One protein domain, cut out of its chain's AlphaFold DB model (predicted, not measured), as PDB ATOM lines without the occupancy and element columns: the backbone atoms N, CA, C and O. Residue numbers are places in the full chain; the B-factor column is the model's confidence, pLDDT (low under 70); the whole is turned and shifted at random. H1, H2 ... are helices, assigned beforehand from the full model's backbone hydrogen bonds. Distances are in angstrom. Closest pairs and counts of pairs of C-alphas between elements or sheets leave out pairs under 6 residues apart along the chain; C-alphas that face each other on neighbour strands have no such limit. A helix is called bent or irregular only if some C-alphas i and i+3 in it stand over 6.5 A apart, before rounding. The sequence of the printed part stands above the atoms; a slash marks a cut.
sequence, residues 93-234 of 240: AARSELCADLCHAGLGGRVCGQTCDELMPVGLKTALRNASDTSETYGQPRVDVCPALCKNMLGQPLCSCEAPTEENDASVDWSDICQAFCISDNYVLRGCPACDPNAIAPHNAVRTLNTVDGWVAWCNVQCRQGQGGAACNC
ATOM      1  N   ALA A  93      -0.916   0.505  -5.964       91.38
ATOM      2  CA  ALA A  93      -1.534  -0.621  -5.265       91.38
ATOM      3  C   ALA A  93      -1.102  -1.978  -5.848       91.38
ATOM      4  O   ALA A  93      -0.753  -2.887  -5.100       91.38
ATOM      5  N   ALA A  94      -1.053  -2.103  -7.178       91.94
ATOM      6  CA  ALA A  94      -0.605  -3.334  -7.828       91.94
ATOM      7  C   ALA A  94       0.874  -3.643  -7.532       91.94
ATOM      8  O   ALA A  94       1.223  -4.802  -7.331       91.94
ATOM      9  N   ARG A  95       1.736  -2.618  -7.442       93.12
ATOM     10  CA  ARG A  95       3.138  -2.788  -7.017       93.12
ATOM     11  C   ARG A  95       3.242  -3.268  -5.580       93.12
ATOM     12  O   ARG A  95       4.051  -4.146  -5.310       93.12
ATOM     13  N   SER A  96       2.445  -2.704  -4.676       92.94
ATOM     14  CA  SER A  96       2.427  -3.115  -3.270       92.94
ATOM     15  C   SER A  96       2.040  -4.585  -3.117       92.94
ATOM     16  O   SER A  96       2.729  -5.312  -2.408       92.94
ATOM     17  N   GLU A  97       1.008  -5.043  -3.831       94.38
ATOM     18  CA  GLU A  97       0.605  -6.456  -3.832       94.38
ATOM     19  C   GLU A  97       1.682  -7.371  -4.415       94.38
ATOM     20  O   GLU A  97       2.001  -8.400  -3.825       94.38
ATOM     21  N   LEU A  98       2.284  -6.975  -5.538       94.75
ATOM     22  CA  LEU A  98       3.347  -7.741  -6.180       94.75
ATOM     23  C   LEU A  98       4.569  -7.880  -5.273       94.75
ATOM     24  O   LEU A  98       5.116  -8.967  -5.112       94.75
ATOM     25  N   CYS A  99       4.966  -6.786  -4.630       95.38
ATOM     26  CA  CYS A  99       6.045  -6.804  -3.660       95.38
ATOM     27  C   CYS A  99       5.701  -7.639  -2.431       95.38
ATOM     28  O   CYS A  99       6.536  -8.426  -2.000       95.38
ATOM     29  N   ALA A 100       4.484  -7.539  -1.895       94.19
ATOM     30  CA  ALA A 100       4.061  -8.404  -0.802       94.19
ATOM     31  C   ALA A 100       4.157  -9.884  -1.203       94.19
ATOM     32  O   ALA A 100       4.638 -10.693  -0.415       94.19
ATOM     33  N   ASP A 101       3.747 -10.246  -2.417       94.00
ATOM     34  CA  ASP A 101       3.820 -11.626  -2.907       94.00
ATOM     35  C   ASP A 101       5.263 -12.131  -3.019       94.00
ATOM     36  O   ASP A 101       5.598 -13.201  -2.511       94.00
ATOM     37  N   LEU A 102       6.144 -11.325  -3.614       95.44
ATOM     38  CA  LEU A 102       7.560 -11.656  -3.759       95.44
ATOM     39  C   LEU A 102       8.287 -11.716  -2.409       95.44
ATOM     40  O   LEU A 102       9.075 -12.631  -2.185       95.44
ATOM     41  N   CYS A 103       8.024 -10.783  -1.491       94.56
ATOM     42  CA  CYS A 103       8.669 -10.758  -0.177       94.56
ATOM     43  C   CYS A 103       8.244 -11.958   0.680       94.56
ATOM     44  O   CYS A 103       9.115 -12.647   1.208       94.56
ATOM     45  N   HIS A 104       6.945 -12.291   0.725       93.00
ATOM     46  CA  HIS A 104       6.461 -13.497   1.414       93.00
ATOM     47  C   HIS A 104       6.999 -14.798   0.805       93.00
ATOM     48  O   HIS A 104       7.037 -15.821   1.484       93.00
ATOM     49  N   ALA A 105       7.442 -14.766  -0.451       92.31
ATOM     50  CA  ALA A 105       8.095 -15.891  -1.106       92.31
ATOM     51  C   ALA A 105       9.627 -15.904  -0.934       92.31
ATOM     52  O   ALA A 105      10.260 -16.881  -1.312       92.31
ATOM     53  N   GLY A 106      10.251 -14.849  -0.395       91.38
ATOM     54  CA  GLY A 106      11.715 -14.727  -0.356       91.38
ATOM     55  C   GLY A 106      12.360 -14.420  -1.716       91.38
ATOM     56  O   GLY A 106      13.532 -14.723  -1.934       91.38
ATOM     57  N   LEU A 107      11.584 -13.845  -2.636       94.38
ATOM     58  CA  LEU A 107      11.996 -13.380  -3.967       94.38
ATOM     59  C   LEU A 107      11.925 -11.849  -4.093       94.38
ATOM     60  O   LEU A 107      11.955 -11.302  -5.197       94.38
ATOM     61  N   GLY A 108      11.791 -11.149  -2.968       93.06
ATOM     62  CA  GLY A 108      11.734  -9.696  -2.912       93.06
ATOM     63  C   GLY A 108      13.096  -9.036  -3.138       93.06
ATOM     64  O   GLY A 108      14.016  -9.611  -3.716       93.06
ATOM     65  N   GLY A 109      13.238  -7.791  -2.698       90.06
ATOM     66  CA  GLY A 109      14.488  -7.048  -2.830       90.06
ATOM     67  C   GLY A 109      14.304  -5.561  -2.578       90.06
ATOM     68  O   GLY A 109      13.216  -5.109  -2.219       90.06
ATOM     69  N   ARG A 110      15.369  -4.782  -2.800       88.19
ATOM     70  CA  ARG A 110      15.425  -3.347  -2.451       88.19
ATOM     71  C   ARG A 110      14.303  -2.511  -3.069       88.19
ATOM     72  O   ARG A 110      13.875  -1.531  -2.470       88.19
ATOM     73  N   VAL A 111      13.811  -2.906  -4.242       90.06
ATOM     74  CA  VAL A 111      12.713  -2.224  -4.949       90.06
ATOM     75  C   VAL A 111      11.408  -2.261  -4.151       90.06
ATOM     76  O   VAL A 111      10.611  -1.331  -4.235       90.06
ATOM     77  N   CYS A 112      11.202  -3.304  -3.347       92.06
ATOM     78  CA  CYS A 112      10.016  -3.461  -2.511       92.06
ATOM     79  C   CYS A 112      10.091  -2.699  -1.181       92.06
ATOM     80  O   CYS A 112       9.142  -2.738  -0.401       92.06
ATOM     81  N   GLY A 113      11.186  -1.973  -0.939       88.62
ATOM     82  CA  GLY A 113      11.409  -1.223   0.289       88.62
ATOM     83  C   GLY A 113      11.932  -2.084   1.440       88.62
ATOM     84  O   GLY A 113      11.999  -3.309   1.366       88.62
ATOM     85  N   GLN A 114      12.317  -1.413   2.526       85.12
ATOM     86  CA  GLN A 114      12.983  -2.037   3.679       85.12
ATOM     87  C   GLN A 114      12.078  -3.011   4.448       85.12
ATOM     88  O   GLN A 114      12.560  -3.979   5.022       85.12
ATOM     89  N   THR A 115      10.760  -2.810   4.406       87.06
ATOM     90  CA  THR A 115       9.779  -3.693   5.057       87.06
ATOM     91  C   THR A 115       9.702  -5.075   4.407       87.06
ATOM     92  O   THR A 115       9.131  -5.991   4.985       87.06
ATOM     93  N   CYS A 116      10.274  -5.259   3.213       89.62
ATOM     94  CA  CYS A 116      10.314  -6.560   2.553       89.62
ATOM     95  C   CYS A 116      11.016  -7.621   3.413       89.62
ATOM     96  O   CYS A 116      10.573  -8.768   3.449       89.62
ATOM     97  N   ASP A 117      12.055  -7.225   4.158       85.38
ATOM     98  CA  ASP A 117      12.782  -8.134   5.043       85.38
ATOM     99  C   ASP A 117      11.917  -8.657   6.204       85.38
ATOM    100  O   ASP A 117      12.127  -9.772   6.683       85.38
ATOM    101  N   GLU A 118      10.936  -7.865   6.640       86.12
ATOM    102  CA  GLU A 118       9.992  -8.209   7.711       86.12
ATOM    103  C   GLU A 118       8.874  -9.136   7.219       86.12
ATOM    104  O   GLU A 118       8.323  -9.912   7.996       86.12
ATOM    105  N   LEU A 119       8.559  -9.077   5.921       86.12
ATOM    106  CA  LEU A 119       7.544  -9.909   5.272       86.12
ATOM    107  C   LEU A 119       8.086 -11.275   4.831       86.12
ATOM    108  O   LEU A 119       7.326 -12.109   4.346       86.12
ATOM    109  N   MET A 120       9.388 -11.522   4.968       85.69
ATOM    110  CA  MET A 120       9.968 -12.797   4.557       85.69
ATOM    111  C   MET A 120       9.459 -13.976   5.397       85.69
ATOM    112  O   MET A 120       9.256 -13.852   6.607       85.69
ATOM    113  N   PRO A 121       9.328 -15.165   4.783       82.62
ATOM    114  CA  PRO A 121       8.811 -16.335   5.467       82.62
ATOM    115  C   PRO A 121       9.769 -16.809   6.563       82.62
ATOM    116  O   PRO A 121      10.990 -16.918   6.382       82.62
ATOM    117  N   VAL A 122       9.196 -17.126   7.724       79.50
ATOM    118  CA  VAL A 122       9.945 -17.606   8.889       79.50
ATOM    119  C   VAL A 122      10.657 -18.916   8.542       79.50
ATOM    120  O   VAL A 122      10.101 -19.806   7.902       79.50
ATOM    121  N   GLY A 123      11.920 -19.038   8.953       76.75
ATOM    122  CA  GLY A 123      12.717 -20.249   8.741       76.75
ATOM    123  C   GLY A 123      13.366 -20.374   7.360       76.75
ATOM    124  O   GLY A 123      14.249 -21.216   7.215       76.75
ATOM    125  N   LEU A 124      13.047 -19.511   6.383       81.12
ATOM    126  CA  LEU A 124      13.697 -19.523   5.063       81.12
ATOM    127  C   LEU A 124      15.218 -19.352   5.167       81.12
ATOM    128  O   LEU A 124      15.981 -20.170   4.662       81.12
ATOM    129  N   LYS A 125      15.676 -18.327   5.897       79.50
ATOM    130  CA  LYS A 125      17.112 -18.079   6.122       79.50
ATOM    131  C   LYS A 125      17.814 -19.261   6.806       79.50
ATOM    132  O   LYS A 125      18.998 -19.482   6.570       79.50
ATOM    133  N   THR A 126      17.099 -20.011   7.645       78.50
ATOM    134  CA  THR A 126      17.623 -21.207   8.322       78.50
ATOM    135  C   THR A 126      17.699 -22.394   7.363       78.50
ATOM    136  O   THR A 126      18.719 -23.075   7.330       78.50
ATOM    137  N   ALA A 127      16.665 -22.609   6.545       75.50
ATOM    138  CA  ALA A 127      16.632 -23.667   5.534       75.50
ATOM    139  C   ALA A 127      17.744 -23.493   4.486       75.50
ATOM    140  O   ALA A 127      18.428 -24.455   4.153       75.50
ATOM    141  N   LEU A 128      18.007 -22.251   4.061       76.81
ATOM    142  CA  LEU A 128      19.107 -21.927   3.147       76.81
ATOM    143  C   LEU A 128      20.503 -22.216   3.721       76.81
ATOM    144  O   LEU A 128      21.447 -22.389   2.958       76.81
ATOM    145  N   ARG A 129      20.657 -22.266   5.051       76.12
ATOM    146  CA  ARG A 129      21.935 -22.570   5.719       76.12
ATOM    147  C   ARG A 129      22.115 -24.054   6.030       76.12
ATOM    148  O   ARG A 129      23.246 -24.521   6.073       76.12
ATOM    149  N   ASN A 130      21.015 -24.771   6.261       65.38
ATOM    150  CA  ASN A 130      21.008 -26.120   6.829       65.38
ATOM    151  C   ASN A 130      20.420 -27.159   5.862       65.38
ATOM    152  O   ASN A 130      19.742 -28.081   6.322       65.38
ATOM    153  N   ALA A 131      20.625 -26.985   4.549       61.44
ATOM    154  CA  ALA A 131      20.111 -27.886   3.518       61.44
ATOM    155  C   ALA A 131      20.366 -29.347   3.927       61.44
ATOM    156  O   ALA A 131      21.508 -29.795   4.011       61.44
ATOM    157  N   SER A 132      19.294 -30.051   4.283       57.53
ATOM    158  CA  SER A 132      19.341 -31.449   4.694       57.53
ATOM    159  C   SER A 132      18.335 -32.223   3.865       57.53
ATOM    160  O   SER A 132      17.178 -31.823   3.711       57.53
ATOM    161  N   ASP A 133      18.842 -33.305   3.290       53.34
ATOM    162  CA  ASP A 133      18.153 -34.173   2.349       53.34
ATOM    163  C   ASP A 133      16.960 -34.835   3.045       53.34
ATOM    164  O   ASP A 133      17.116 -35.617   3.986       53.34
ATOM    165  N   THR A 134      15.748 -34.503   2.610       53.16
ATOM    166  CA  THR A 134      14.534 -35.205   3.039       53.16
ATOM    167  C   THR A 134      13.963 -35.938   1.836       53.16
ATOM    168  O   THR A 134      13.756 -35.351   0.779       53.16
ATOM    169  N   SER A 135      13.729 -37.243   1.998       54.88
ATOM    170  CA  SER A 135      13.520 -38.227   0.923       54.88
ATOM    171  C   SER A 135      12.171 -38.152   0.192       54.88
ATOM    172  O   SER A 135      11.777 -39.109  -0.468       54.88
ATOM    173  N   GLU A 136      11.437 -37.049   0.312       56.47
ATOM    174  CA  GLU A 136      10.172 -36.829  -0.390       56.47
ATOM    175  C   GLU A 136      10.141 -35.403  -0.934       56.47
ATOM    176  O   GLU A 136       9.961 -34.465  -0.163       56.47
ATOM    177  N   THR A 137      10.298 -35.220  -2.243       67.19
ATOM    178  CA  THR A 137      10.373 -33.886  -2.859       67.19
ATOM    179  C   THR A 137       8.976 -33.339  -3.154       67.19
ATOM    180  O   THR A 137       8.385 -33.675  -4.178       67.19
ATOM    181  N   TYR A 138       8.421 -32.498  -2.276       66.88
ATOM    182  CA  TYR A 138       7.185 -31.760  -2.568       66.88
ATOM    183  C   TYR A 138       7.498 -30.389  -3.159       66.88
ATOM    184  O   TYR A 138       8.064 -29.526  -2.495       66.88
ATOM    185  N   GLY A 139       7.065 -30.172  -4.395       75.81
ATOM    186  CA  GLY A 139       7.251 -28.912  -5.092       75.81
ATOM    187  C   GLY A 139       8.683 -28.667  -5.564       75.81
ATOM    188  O   GLY A 139       9.661 -29.130  -4.977       75.81
ATOM    189  N   GLN A 140       8.801 -27.910  -6.650       87.00
ATOM    190  CA  GLN A 140      10.084 -27.556  -7.257       87.00
ATOM    191  C   GLN A 140      10.371 -26.056  -7.106       87.00
ATOM    192  O   GLN A 140       9.463 -25.245  -7.312       87.00
ATOM    193  N   PRO A 141      11.608 -25.650  -6.779       89.31
ATOM    194  CA  PRO A 141      12.009 -24.247  -6.807       89.31
ATOM    195  C   PRO A 141      11.837 -23.614  -8.188       89.31
ATOM    196  O   PRO A 141      12.244 -24.191  -9.197       89.31
ATOM    197  N   ARG A 142      11.311 -22.388  -8.245       91.31
ATOM    198  CA  ARG A 142      11.213 -21.621  -9.498       91.31
ATOM    199  C   ARG A 142      12.513 -20.872  -9.794       91.31
ATOM    200  O   ARG A 142      12.530 -19.649  -9.824       91.31
ATOM    201  N   VAL A 143      13.622 -21.581  -9.987       90.50
ATOM    202  CA  VAL A 143      14.947 -20.952 -10.187       90.50
ATOM    203  C   VAL A 143      15.045 -20.125 -11.476       90.50
ATOM    204  O   VAL A 143      15.803 -19.156 -11.535       90.50
ATOM    205  N   ASP A 144      14.241 -20.458 -12.486       89.00
ATOM    206  CA  ASP A 144      14.287 -19.843 -13.819       89.00
ATOM    207  C   ASP A 144      13.840 -18.376 -13.838       89.00
ATOM    208  O   ASP A 144      14.140 -17.649 -14.784       89.00
ATOM    209  N   VAL A 145      13.172 -17.904 -12.781       92.44
ATOM    210  CA  VAL A 145      12.760 -16.496 -12.657       92.44
ATOM    211  C   VAL A 145      13.919 -15.589 -12.221       92.44
ATOM    212  O   VAL A 145      13.850 -14.368 -12.381       92.44
ATOM    213  N   CYS A 146      15.004 -16.161 -11.686       92.88
ATOM    214  CA  CYS A 146      16.099 -15.399 -11.087       92.88
ATOM    215  C   CYS A 146      16.803 -14.420 -12.040       92.88
ATOM    216  O   CYS A 146      17.095 -13.313 -11.592       92.88
ATOM    217  N   PRO A 147      17.063 -14.724 -13.327       91.38
ATOM    218  CA  PRO A 147      17.665 -13.748 -14.237       91.38
ATOM    219  C   PRO A 147      16.841 -12.458 -14.367       91.38
ATOM    220  O   PRO A 147      17.400 -11.362 -14.271       91.38
ATOM    221  N   ALA A 148      15.517 -12.581 -14.515       92.12
ATOM    222  CA  ALA A 148      14.612 -11.436 -14.598       92.12
ATOM    223  C   ALA A 148      14.544 -10.680 -13.263       92.12
ATOM    224  O   ALA A 148      14.626  -9.452 -13.240       92.12
ATOM    225  N   LEU A 149      14.462 -11.396 -12.137       93.31
ATOM    226  CA  LEU A 149      14.429 -10.771 -10.814       93.31
ATOM    227  C   LEU A 149      15.732 -10.034 -10.483       93.31
ATOM    228  O   LEU A 149      15.685  -8.868 -10.098       93.31
ATOM    229  N   CYS A 150      16.891 -10.659 -10.693       91.69
ATOM    230  CA  CYS A 150      18.188 -10.056 -10.388       91.69
ATOM    231  C   CYS A 150      18.445  -8.795 -11.221       91.69
ATOM    232  O   CYS A 150      18.880  -7.779 -10.678       91.69
ATOM    233  N   LYS A 151      18.109  -8.821 -12.520       90.50
ATOM    234  CA  LYS A 151      18.179  -7.642 -13.402       90.50
ATOM    235  C   LYS A 151      17.327  -6.478 -12.883       90.50
ATOM    236  O   LYS A 151      17.652  -5.320 -13.125       90.50
ATOM    237  N   ASN A 152      16.263  -6.790 -12.148       91.88
ATOM    238  CA  ASN A 152      15.329  -5.837 -11.567       91.88
ATOM    239  C   ASN A 152      15.523  -5.633 -10.050       91.88
ATOM    240  O   ASN A 152      14.618  -5.141  -9.382       91.88
ATOM    241  N   MET A 153      16.699  -5.978  -9.501       91.69
ATOM    242  CA  MET A 153      17.056  -5.793  -8.083       91.69
ATOM    243  C   MET A 153      16.109  -6.500  -7.088       91.69
ATOM    244  O   MET A 153      15.869  -6.018  -5.973       91.69
ATOM    245  N   LEU A 154      15.577  -7.647  -7.505       92.88
ATOM    246  CA  LEU A 154      14.730  -8.565  -6.745       92.88
ATOM    247  C   LEU A 154      15.397  -9.951  -6.663       92.88
ATOM    248  O   LEU A 154      16.516 -10.150  -7.135       92.88
ATOM    249  N   GLY A 155      14.694 -10.925  -6.089       91.62
ATOM    250  CA  GLY A 155      15.119 -12.315  -5.985       91.62
ATOM    251  C   GLY A 155      15.849 -12.658  -4.691       91.62
ATOM    252  O   GLY A 155      16.138 -13.825  -4.476       91.62
ATOM    253  N   GLN A 156      16.138 -11.711  -3.801       88.25
ATOM    254  CA  GLN A 156      16.842 -12.028  -2.555       88.25
ATOM    255  C   GLN A 156      15.878 -12.558  -1.475       88.25
ATOM    256  O   GLN A 156      14.767 -12.038  -1.353       88.25
ATOM    257  N   PRO A 157      16.305 -13.537  -0.646       87.44
ATOM    258  CA  PRO A 157      17.626 -14.184  -0.600       87.44
ATOM    259  C   PRO A 157      17.777 -15.430  -1.495       87.44
ATOM    260  O   PRO A 157      18.839 -16.046  -1.488       87.44
ATOM    261  N   LEU A 158      16.728 -15.846  -2.206       90.62
ATOM    262  CA  LEU A 158      16.697 -17.125  -2.923       90.62
ATOM    263  C   LEU A 158      17.559 -17.154  -4.190       90.62
ATOM    264  O   LEU A 158      18.177 -18.169  -4.495       90.62
ATOM    265  N   CYS A 159      17.636 -16.051  -4.919       90.19
ATOM    266  CA  CYS A 159      18.463 -15.894  -6.101       90.19
ATOM    267  C   CYS A 159      19.862 -15.408  -5.709       90.19
ATOM    268  O   CYS A 159      20.025 -14.408  -5.007       90.19
ATOM    269  N   SER A 160      20.889 -16.072  -6.238       86.94
ATOM    270  CA  SER A 160      22.289 -15.655  -6.107       86.94
ATOM    271  C   SER A 160      22.618 -14.521  -7.085       86.94
ATOM    272  O   SER A 160      23.400 -14.701  -8.022       86.94
ATOM    273  N   CYS A 161      21.980 -13.364  -6.904       86.94
ATOM    274  CA  CYS A 161      22.210 -12.190  -7.739       86.94
ATOM    275  C   CYS A 161      23.618 -11.627  -7.527       86.94
ATOM    276  O   CYS A 161      24.091 -11.517  -6.395       86.94
ATOM    277  N   GLU A 162      24.274 -11.231  -8.615       83.00
ATOM    278  CA  GLU A 162      25.513 -10.461  -8.542       83.00
ATOM    279  C   GLU A 162      25.210  -9.093  -7.912       83.00
ATOM    280  O   GLU A 162      24.166  -8.491  -8.180       83.00
ATOM    281  N   ALA A 163      26.094  -8.619  -7.029       68.75
ATOM    282  CA  ALA A 163      25.932  -7.298  -6.436       68.75
ATOM    283  C   ALA A 163      25.960  -6.249  -7.559       68.75
ATOM    284  O   ALA A 163      26.861  -6.305  -8.402       68.75
ATOM    285  N   PRO A 164      24.998  -5.310  -7.606       64.81
ATOM    286  CA  PRO A 164      25.006  -4.275  -8.626       64.81
ATOM    287  C   PRO A 164      26.306  -3.476  -8.498       64.81
ATOM    288  O   PRO A 164      26.623  -2.962  -7.426       64.81
ATOM    289  N   THR A 165      27.079  -3.417  -9.581       59.09
ATOM    290  CA  THR A 165      28.395  -2.762  -9.620       59.09
ATOM    291  C   THR A 165      28.310  -1.236  -9.610       59.09
ATOM    292  O   THR A 165      29.320  -0.577  -9.410       59.09
ATOM    293  N   GLU A 166      27.114  -0.675  -9.776       56.72
ATOM    294  CA  GLU A 166      26.827   0.758  -9.766       56.72
ATOM    295  C   GLU A 166      25.462   0.973  -9.089       56.72
ATOM    296  O   GLU A 166      24.550   0.152  -9.258       56.72
ATOM    297  N   GLU A 167      25.280   2.092  -8.376       55.84
ATOM    298  CA  GLU A 167      23.958   2.614  -7.984       55.84
ATOM    299  C   GLU A 167      23.210   3.116  -9.228       55.84
ATOM    300  O   GLU A 167      22.819   4.274  -9.339       55.84
ATOM    301  N   ASN A 168      23.035   2.251 -10.222       54.16
ATOM    302  CA  ASN A 168      22.202   2.570 -11.356       54.16
ATOM    303  C   ASN A 168      20.770   2.661 -10.839       54.16
ATOM    304  O   ASN A 168      20.195   1.664 -10.397       54.16
ATOM    305  N   ASP A 169      20.193   3.857 -10.935       57.84
ATOM    306  CA  ASP A 169      18.765   4.142 -10.767       57.84
ATOM    307  C   ASP A 169      17.972   3.537 -11.948       57.84
ATOM    308  O   ASP A 169      17.193   4.186 -12.648       57.84
ATOM    309  N   ALA A 170      18.278   2.274 -12.261       66.69
ATOM    310  CA  ALA A 170      17.743   1.537 -13.379       66.69
ATOM    311  C   ALA A 170      16.250   1.341 -13.139       66.69
ATOM    312  O   ALA A 170      15.822   0.767 -12.134       66.69
ATOM    313  N   SER A 171      15.447   1.839 -14.076       83.44
ATOM    314  CA  SER A 171      14.002   1.700 -14.003       83.44
ATOM    315  C   SER A 171      13.617   0.222 -14.012       83.44
ATOM    316  O   SER A 171      13.987  -0.503 -14.934       83.44
ATOM    317  N   VAL A 172      12.836  -0.193 -13.019       90.06
ATOM    318  CA  VAL A 172      12.342  -1.567 -12.882       90.06
ATOM    319  C   VAL A 172      11.376  -1.905 -14.017       90.06
ATOM    320  O   VAL A 172      10.381  -1.202 -14.233       90.06
ATOM    321  N   ASP A 173      11.651  -3.005 -14.713       92.25
ATOM    322  CA  ASP A 173      10.785  -3.581 -15.732       92.25
ATOM    323  C   ASP A 173       9.802  -4.576 -15.101       92.25
ATOM    324  O   ASP A 173      10.044  -5.777 -14.982       92.25
ATOM    325  N   TRP A 174       8.651  -4.050 -14.684       91.94
ATOM    326  CA  TRP A 174       7.570  -4.847 -14.101       91.94
ATOM    327  C   TRP A 174       6.956  -5.850 -15.081       91.94
ATOM    328  O   TRP A 174       6.412  -6.861 -14.642       91.94
ATOM    329  N   SER A 175       7.030  -5.585 -16.390       91.75
ATOM    330  CA  SER A 175       6.499  -6.505 -17.397       91.75
ATOM    331  C   SER A 175       7.379  -7.750 -17.502       91.75
ATOM    332  O   SER A 175       6.849  -8.857 -17.482       91.75
ATOM    333  N   ASP A 176       8.703  -7.566 -17.521       91.75
ATOM    334  CA  ASP A 176       9.700  -8.650 -17.524       91.75
ATOM    335  C   ASP A 176       9.542  -9.556 -16.289       91.75
ATOM    336  O   ASP A 176       9.494 -10.780 -16.406       91.75
ATOM    337  N   ILE A 177       9.335  -8.954 -15.107       93.69
ATOM    338  CA  ILE A 177       9.074  -9.694 -13.862       93.69
ATOM    339  C   ILE A 177       7.819 -10.564 -13.997       93.69
ATOM    340  O   ILE A 177       7.894 -11.765 -13.769       93.69
ATOM    341  N   CYS A 178       6.672  -9.990 -14.378       93.81
ATOM    342  CA  CYS A 178       5.429 -10.757 -14.526       93.81
ATOM    343  C   CYS A 178       5.559 -11.872 -15.574       93.81
ATOM    344  O   CYS A 178       5.067 -12.983 -15.376       93.81
ATOM    345  N   GLN A 179       6.229 -11.580 -16.689       91.88
ATOM    346  CA  GLN A 179       6.390 -12.515 -17.792       91.88
ATOM    347  C   GLN A 179       7.264 -13.717 -17.409       91.88
ATOM    348  O   GLN A 179       6.953 -14.832 -17.825       91.88
ATOM    349  N   ALA A 180       8.292 -13.522 -16.578       92.50
ATOM    350  CA  ALA A 180       9.166 -14.603 -16.126       92.50
ATOM    351  C   ALA A 180       8.395 -15.744 -15.435       92.50
ATOM    352  O   ALA A 180       8.602 -16.908 -15.774       92.50
ATOM    353  N   PHE A 181       7.456 -15.421 -14.537       93.25
ATOM    354  CA  PHE A 181       6.625 -16.421 -13.844       93.25
ATOM    355  C   PHE A 181       5.562 -17.043 -14.754       93.25
ATOM    356  O   PHE A 181       5.251 -18.234 -14.650       93.25
ATOM    357  N   CYS A 182       5.008 -16.243 -15.666       91.62
ATOM    358  CA  CYS A 182       4.024 -16.728 -16.624       91.62
ATOM    359  C   CYS A 182       4.614 -17.757 -17.585       91.62
ATOM    360  O   CYS A 182       3.972 -18.759 -17.879       91.62
ATOM    361  N   ILE A 183       5.831 -17.528 -18.074       87.81
ATOM    362  CA  ILE A 183       6.441 -18.397 -19.079       87.81
ATOM    363  C   ILE A 183       7.012 -19.669 -18.452       87.81
ATOM    364  O   ILE A 183       6.897 -20.733 -19.052       87.81
ATOM    365  N   SER A 184       7.593 -19.595 -17.250       83.94
ATOM    366  CA  SER A 184       8.169 -20.781 -16.605       83.94
ATOM    367  C   SER A 184       7.102 -21.798 -16.199       83.94
ATOM    368  O   SER A 184       7.293 -23.007 -16.339       83.94
ATOM    369  N   ASP A 185       5.970 -21.319 -15.680       85.50
ATOM    370  CA  ASP A 185       5.020 -22.189 -14.992       85.50
ATOM    371  C   ASP A 185       3.562 -21.717 -15.041       85.50
ATOM    372  O   ASP A 185       2.734 -22.221 -14.280       85.50
ATOM    373  N   ASN A 186       3.234 -20.734 -15.885       89.00
ATOM    374  CA  ASN A 186       1.902 -20.124 -15.942       89.00
ATOM    375  C   ASN A 186       1.430 -19.571 -14.578       89.00
ATOM    376  O   ASN A 186       0.237 -19.563 -14.269       89.00
ATOM    377  N   TYR A 187       2.375 -19.118 -13.745       91.12
ATOM    378  CA  TYR A 187       2.086 -18.551 -12.430       91.12
ATOM    379  C   TYR A 187       1.859 -17.040 -12.544       91.12
ATOM    380  O   TYR A 187       2.707 -16.308 -13.054       91.12
ATOM    381  N   VAL A 188       0.721 -16.558 -12.038       93.12
ATOM    382  CA  VAL A 188       0.375 -15.130 -12.021       93.12
ATOM    383  C   VAL A 188       0.657 -14.566 -10.633       93.12
ATOM    384  O   VAL A 188      -0.073 -14.857  -9.687       93.12
ATOM    385  N   LEU A 189       1.689 -13.727 -10.511       94.25
ATOM    386  CA  LEU A 189       1.928 -12.954  -9.288       94.25
ATOM    387  C   LEU A 189       0.749 -12.020  -8.999       94.25
ATOM    388  O   LEU A 189       0.135 -11.456  -9.914       94.25
ATOM    389  N   ARG A 190       0.482 -11.764  -7.717       93.88
ATOM    390  CA  ARG A 190      -0.497 -10.733  -7.345       93.88
ATOM    391  C   ARG A 190      -0.085  -9.371  -7.907       93.88
ATOM    392  O   ARG A 190       1.076  -8.991  -7.863       93.88
ATOM    393  N   GLY A 191      -1.044  -8.642  -8.473       90.88
ATOM    394  CA  GLY A 191      -0.797  -7.348  -9.120       90.88
ATOM    395  C   GLY A 191      -0.296  -7.424 -10.570       90.88
ATOM    396  O   GLY A 191      -0.316  -6.396 -11.248       90.88
ATOM    397  N   CYS A 192       0.081  -8.603 -11.078       93.44
ATOM    398  CA  CYS A 192       0.361  -8.805 -12.500       93.44
ATOM    399  C   CYS A 192      -0.927  -8.972 -13.323       93.44
ATOM    400  O   CYS A 192      -1.956  -9.418 -12.806       93.44
ATOM    401  N   PRO A 193      -0.888  -8.652 -14.629       92.00
ATOM    402  CA  PRO A 193      -1.928  -9.090 -15.547       92.00
ATOM    403  C   PRO A 193      -1.928 -10.622 -15.659       92.00
ATOM    404  O   PRO A 193      -0.919 -11.280 -15.415       92.00
ATOM    405  N   ALA A 194      -3.062 -11.190 -16.073       91.12
ATOM    406  CA  ALA A 194      -3.144 -12.614 -16.378       91.12
ATOM    407  C   ALA A 194      -2.166 -12.994 -17.503       91.12
ATOM    408  O   ALA A 194      -2.008 -12.228 -18.458       91.12
ATOM    409  N   CYS A 195      -1.577 -14.189 -17.406       89.94
ATOM    410  CA  CYS A 195      -0.649 -14.695 -18.412       89.94
ATOM    411  C   CYS A 195      -1.294 -14.729 -19.803       89.94
ATOM    412  O   CYS A 195      -2.472 -15.074 -19.960       89.94
ATOM    413  N   ASP A 196      -0.514 -14.349 -20.812       82.31
ATOM    414  CA  ASP A 196      -0.890 -14.518 -22.211       82.31
ATOM    415  C   ASP A 196      -0.384 -15.886 -22.688       82.31
ATOM    416  O   ASP A 196       0.831 -16.092 -22.722       82.31
ATOM    417  N   PRO A 197      -1.272 -16.819 -23.073       70.19
ATOM    418  CA  PRO A 197      -0.869 -18.138 -23.557       70.19
ATOM    419  C   PRO A 197      -0.050 -18.091 -24.859       70.19
ATOM    420  O   PRO A 197       0.530 -19.103 -25.237       70.19
ATOM    421  N   ASN A 198       0.008 -16.945 -25.548       69.19
ATOM    422  CA  ASN A 198       0.763 -16.773 -26.792       69.19
ATOM    423  C   ASN A 198       2.119 -16.070 -26.603       69.19
ATOM    424  O   ASN A 198       2.812 -15.806 -27.588       69.19
ATOM    425  N   ALA A 199       2.505 -15.728 -25.370       65.81
ATOM    426  CA  ALA A 199       3.788 -15.090 -25.105       65.81
ATOM    427  C   ALA A 199       4.931 -16.110 -25.233       65.81
ATOM    428  O   ALA A 199       5.139 -16.945 -24.360       65.81
ATOM    429  N   ILE A 200       5.693 -16.027 -26.325       54.72
ATOM    430  CA  ILE A 200       6.893 -16.841 -26.547       54.72
ATOM    431  C   ILE A 200       8.108 -16.028 -26.090       54.72
ATOM    432  O   ILE A 200       8.348 -14.942 -26.622       54.72
ATOM    433  N   ALA A 201       8.899 -16.548 -25.149       57.78
ATOM    434  CA  ALA A 201      10.219 -16.001 -24.833       57.78
ATOM    435  C   ALA A 201      11.303 -17.087 -24.929       57.78
ATOM    436  O   ALA A 201      11.032 -18.258 -24.662       57.78
ATOM    437  N   PRO A 202      12.536 -16.717 -25.317       47.91
ATOM    438  CA  PRO A 202      13.655 -17.645 -25.357       47.91
ATOM    439  C   PRO A 202      14.073 -18.039 -23.936       47.91
ATOM    440  O   PRO A 202      14.529 -17.208 -23.151       47.91
ATOM    441  N   HIS A 203      13.946 -19.326 -23.623       46.81
ATOM    442  CA  HIS A 203      14.482 -19.918 -22.403       46.81
ATOM    443  C   HIS A 203      15.991 -20.120 -22.547       46.81
ATOM    444  O   HIS A 203      16.435 -20.962 -23.319       46.81
ATOM    445  N   ASN A 204      16.779 -19.382 -21.771       43.38
ATOM    446  CA  ASN A 204      18.158 -19.748 -21.465       43.38
ATOM    447  C   ASN A 204      18.307 -19.726 -19.946       43.38
ATOM    448  O   ASN A 204      18.701 -18.715 -19.368       43.38
ATOM    449  N   ALA A 205      17.958 -20.832 -19.296       50.00
ATOM    450  CA  ALA A 205      18.148 -21.006 -17.865       50.00
ATOM    451  C   ALA A 205      19.145 -22.137 -17.624       50.00
ATOM    452  O   ALA A 205      18.795 -23.310 -17.627       50.00
ATOM    453  N   VAL A 206      20.414 -21.775 -17.431       49.69
ATOM    454  CA  VAL A 206      21.381 -22.642 -16.754       49.69
ATOM    455  C   VAL A 206      22.261 -21.759 -15.881       49.69
ATOM    456  O   VAL A 206      23.250 -21.187 -16.336       49.69
ATOM    457  N   ARG A 207      21.899 -21.649 -14.604       54.00
ATOM    458  CA  ARG A 207      22.852 -21.347 -13.535       54.00
ATOM    459  C   ARG A 207      22.491 -22.212 -12.334       54.00
ATOM    460  O   ARG A 207      21.397 -22.100 -11.794       54.00
ATOM    461  N   THR A 208      23.421 -23.064 -11.922       58.91
ATOM    462  CA  THR A 208      23.361 -23.761 -10.637       58.91
ATOM    463  C   THR A 208      23.456 -22.703  -9.538       58.91
ATOM    464  O   THR A 208      24.504 -22.078  -9.382       58.91
ATOM    465  N   LEU A 209      22.358 -22.428  -8.828       68.12
ATOM    466  CA  LEU A 209      22.382 -21.503  -7.689       68.12
ATOM    467  C   LEU A 209      22.953 -22.237  -6.469       68.12
ATOM    468  O   LEU A 209      22.613 -23.384  -6.194       68.12
ATOM    469  N   ASN A 210      23.793 -21.561  -5.696       70.62
ATOM    470  CA  ASN A 210      24.289 -22.075  -4.414       70.62
ATOM    471  C   ASN A 210      23.170 -22.285  -3.372       70.62
ATOM    472  O   ASN A 210      23.358 -23.003  -2.397       70.62
ATOM    473  N   THR A 211      22.013 -21.657  -3.574       77.19
ATOM    474  CA  THR A 211      20.821 -21.744  -2.728       77.19
ATOM    475  C   THR A 211      19.850 -22.847  -3.147       77.19
ATOM    476  O   THR A 211      18.879 -23.053  -2.421       77.19
ATOM    477  N   VAL A 212      20.065 -23.546  -4.276       80.75
ATOM    478  CA  VAL A 212      19.070 -24.496  -4.817       80.75
ATOM    479  C   VAL A 212      18.715 -25.570  -3.797       80.75
ATOM    480  O   VAL A 212      17.535 -25.743  -3.526       80.75
ATOM    481  N   ASP A 213      19.686 -26.234  -3.174       79.62
ATOM    482  CA  ASP A 213      19.403 -27.358  -2.266       79.62
ATOM    483  C   ASP A 213      18.606 -26.915  -1.027       79.62
ATOM    484  O   ASP A 213      17.629 -27.550  -0.626       79.62
ATOM    485  N   GLY A 214      18.968 -25.764  -0.452       81.12
ATOM    486  CA  GLY A 214      18.224 -25.163   0.656       81.12
ATOM    487  C   GLY A 214      16.827 -24.693   0.242       81.12
ATOM    488  O   GLY A 214      15.882 -24.794   1.025       81.12
ATOM    489  N   TRP A 215      16.672 -24.217  -0.995       87.00
ATOM    490  CA  TRP A 215      15.383 -23.829  -1.562       87.00
ATOM    491  C   TRP A 215      14.503 -25.056  -1.836       87.00
ATOM    492  O   TRP A 215      13.329 -25.034  -1.480       87.00
ATOM    493  N   VAL A 216      15.049 -26.157  -2.362       86.75
ATOM    494  CA  VAL A 216      14.328 -27.435  -2.517       86.75
ATOM    495  C   VAL A 216      13.809 -27.911  -1.162       86.75
ATOM    496  O   VAL A 216      12.613 -28.174  -1.016       86.75
ATOM    497  N   ALA A 217      14.678 -27.957  -0.148       83.44
ATOM    498  CA  ALA A 217      14.297 -28.364   1.202       83.44
ATOM    499  C   ALA A 217      13.211 -27.448   1.794       83.44
ATOM    500  O   ALA A 217      12.271 -27.917   2.437       83.44
ATOM    501  N   TRP A 218      13.299 -26.141   1.541       86.62
ATOM    502  CA  TRP A 218      12.275 -25.192   1.962       86.62
ATOM    503  C   TRP A 218      10.947 -25.414   1.222       86.62
ATOM    504  O   TRP A 218       9.906 -25.509   1.874       86.62
ATOM    505  N   CYS A 219      10.965 -25.583  -0.104       88.75
ATOM    506  CA  CYS A 219       9.765 -25.852  -0.899       88.75
ATOM    507  C   CYS A 219       9.048 -27.125  -0.458       88.75
ATOM    508  O   CYS A 219       7.824 -27.103  -0.338       88.75
ATOM    509  N   ASN A 220       9.794 -28.174  -0.099       86.06
ATOM    510  CA  ASN A 220       9.229 -29.400   0.456       86.06
ATOM    511  C   ASN A 220       8.308 -29.122   1.654       86.06
ATOM    512  O   ASN A 220       7.169 -29.588   1.718       86.06
ATOM    513  N   VAL A 221       8.776 -28.300   2.591       85.69
ATOM    514  CA  VAL A 221       8.022 -27.958   3.801       85.69
ATOM    515  C   VAL A 221       6.855 -27.017   3.497       85.69
ATOM    516  O   VAL A 221       5.768 -27.187   4.053       85.69
ATOM    517  N   GLN A 222       7.058 -26.029   2.624       87.75
ATOM    518  CA  GLN A 222       6.032 -25.027   2.324       87.75
ATOM    519  C   GLN A 222       4.894 -25.584   1.476       87.75
ATOM    520  O   GLN A 222       3.727 -25.294   1.739       87.75
ATOM    521  N   CYS A 223       5.199 -26.418   0.486       88.69
ATOM    522  CA  CYS A 223       4.185 -26.991  -0.391       88.69
ATOM    523  C   CYS A 223       3.259 -27.960   0.348       88.69
ATOM    524  O   CYS A 223       2.057 -27.946   0.098       88.69
ATOM    525  N   ARG A 224       3.765 -28.700   1.347       84.88
ATOM    526  CA  ARG A 224       2.921 -29.511   2.250       84.88
ATOM    527  C   ARG A 224       1.891 -28.680   3.021       84.88
ATOM    528  O   ARG A 224       0.842 -29.194   3.387       84.88
ATOM    529  N   GLN A 225       2.194 -27.410   3.273       84.94
ATOM    530  CA  GLN A 225       1.330 -26.479   4.003       84.94
ATOM    531  C   GLN A 225       0.507 -25.575   3.071       84.94
ATOM    532  O   GLN A 225      -0.252 -24.739   3.555       84.94
ATOM    533  N   GLY A 226       0.656 -25.712   1.747       83.62
ATOM    534  CA  GLY A 226       0.029 -24.819   0.768       83.62
ATOM    535  C   GLY A 226       0.606 -23.397   0.763       83.62
ATOM    536  O   GLY A 226      -0.060 -22.469   0.319       83.62
ATOM    537  N   GLN A 227       1.831 -23.211   1.263       85.81
ATOM    538  CA  GLN A 227       2.477 -21.904   1.470       85.81
ATOM    539  C   GLN A 227       3.652 -21.638   0.512       85.81
ATOM    540  O   GLN A 227       4.401 -20.687   0.700       85.81
ATOM    541  N   GLY A 228       3.838 -22.455  -0.531       84.31
ATOM    542  CA  GLY A 228       4.980 -22.317  -1.451       84.31
ATOM    543  C   GLY A 228       4.986 -21.037  -2.299       84.31
ATOM    544  O   GLY A 228       6.052 -20.595  -2.736       84.31
ATOM    545  N   GLY A 229       3.813 -20.427  -2.502       90.50
ATOM    546  CA  GLY A 229       3.645 -19.122  -3.148       90.50
ATOM    547  C   GLY A 229       4.398 -18.976  -4.474       90.50
ATOM    548  O   GLY A 229       4.486 -19.906  -5.277       90.50
ATOM    549  N   ALA A 230       4.976 -17.794  -4.689       93.00
ATOM    550  CA  ALA A 230       5.732 -17.495  -5.900       93.00
ATOM    551  C   ALA A 230       7.072 -18.245  -5.988       93.00
ATOM    552  O   ALA A 230       7.603 -18.401  -7.079       93.00
ATOM    553  N   ALA A 231       7.635 -18.728  -4.883       92.31
ATOM    554  CA  ALA A 231       8.959 -19.351  -4.890       92.31
ATOM    555  C   ALA A 231       8.941 -20.841  -5.239       92.31
ATOM    556  O   ALA A 231       9.942 -21.369  -5.724       92.31
ATOM    557  N   CYS A 232       7.819 -21.524  -5.027       91.56
ATOM    558  CA  CYS A 232       7.719 -22.961  -5.242       91.56
ATOM    559  C   CYS A 232       6.603 -23.296  -6.226       91.56
ATOM    560  O   CYS A 232       5.485 -22.787  -6.145       91.56
ATOM    561  N   ASN A 233       6.893 -24.206  -7.143       89.88
ATOM    562  CA  ASN A 233       5.892 -24.876  -7.943       89.88
ATOM    563  C   ASN A 233       5.407 -26.123  -7.196       89.88
ATOM    564  O   ASN A 233       5.992 -27.192  -7.337       89.88
ATOM    565  N   CYS A 234       4.365 -25.969  -6.374       87.31
ATOM    566  CA  CYS A 234       3.822 -27.050  -5.547       87.31
ATOM    567  C   CYS A 234       2.998 -28.089  -6.322       87.31
ATOM    568  O   CYS A 234       2.753 -29.168  -5.788       87.31
TER     569      CYS A 234
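What this domain is: This is residues 93 to 234 of the 240 residues of an uncharacterized protein of Chilo suppressalis (UniProt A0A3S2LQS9). Little regular structure: three separate helix pairs, H6 with H3, H4 with H5 and H1 with H2, sit among long loops, the hairpin of H4 and H5 nearest the middle. The printed part has 142 residues with six named helices, H1 to H6 in order, and no named strand; the class is all helix, with 54 residues in named elements. It is compact, radius of gyration of the C-alphas 14.4 A, spans 41 by 35 by 30 A.

How they stand to each other: H6, residues 212 to 224, touches H3, residues 124 to 127, with residues 214 to 218 alone; the closest C-alphas, of Gly 214 and Ala 127, are 5.3 A apart. H4, residues 143 to 151, is close to H6 but not clearly touching, C-alphas of Val 143 and Val 212 at 7.6 A. H4, only just irregular with C-alphas 144 and 147 at 7.0 A, touches H5, residues 174 to 185, closest at C-alphas of Val 145 and Ala 180, 5.3 A, a helical hairpin at a shallow tilt of 10 degrees, opposite ways. H1, residues 93 to 104, touches H2, residues 114 to 117, with residues 99 to 103 alone, closest at C-alphas of Cys 103 and Cys 116, 5.3 A. O i to N i+4 pairs are within hydrogen-bond range throughout H1, in 3 of 5 in H4, 7 of 8 in H5 and 7 of 9 in H6; H2 and H3 are too short for one.

Where its parts are: H6 measures 18.3 A, H5 17.6 A and H1 16.6 A; C-alpha 93 is at (-1.534, -0.621, -5.265), C-alpha 224 at (2.921, -29.511, 2.250).

The domain as a whole: The printed part has no cut; links H3 to H4, H4 to H5 and H5 to H6 are long. Residues 130 to 138, 163 to 170 and 198 to 209 have pLDDT under 70.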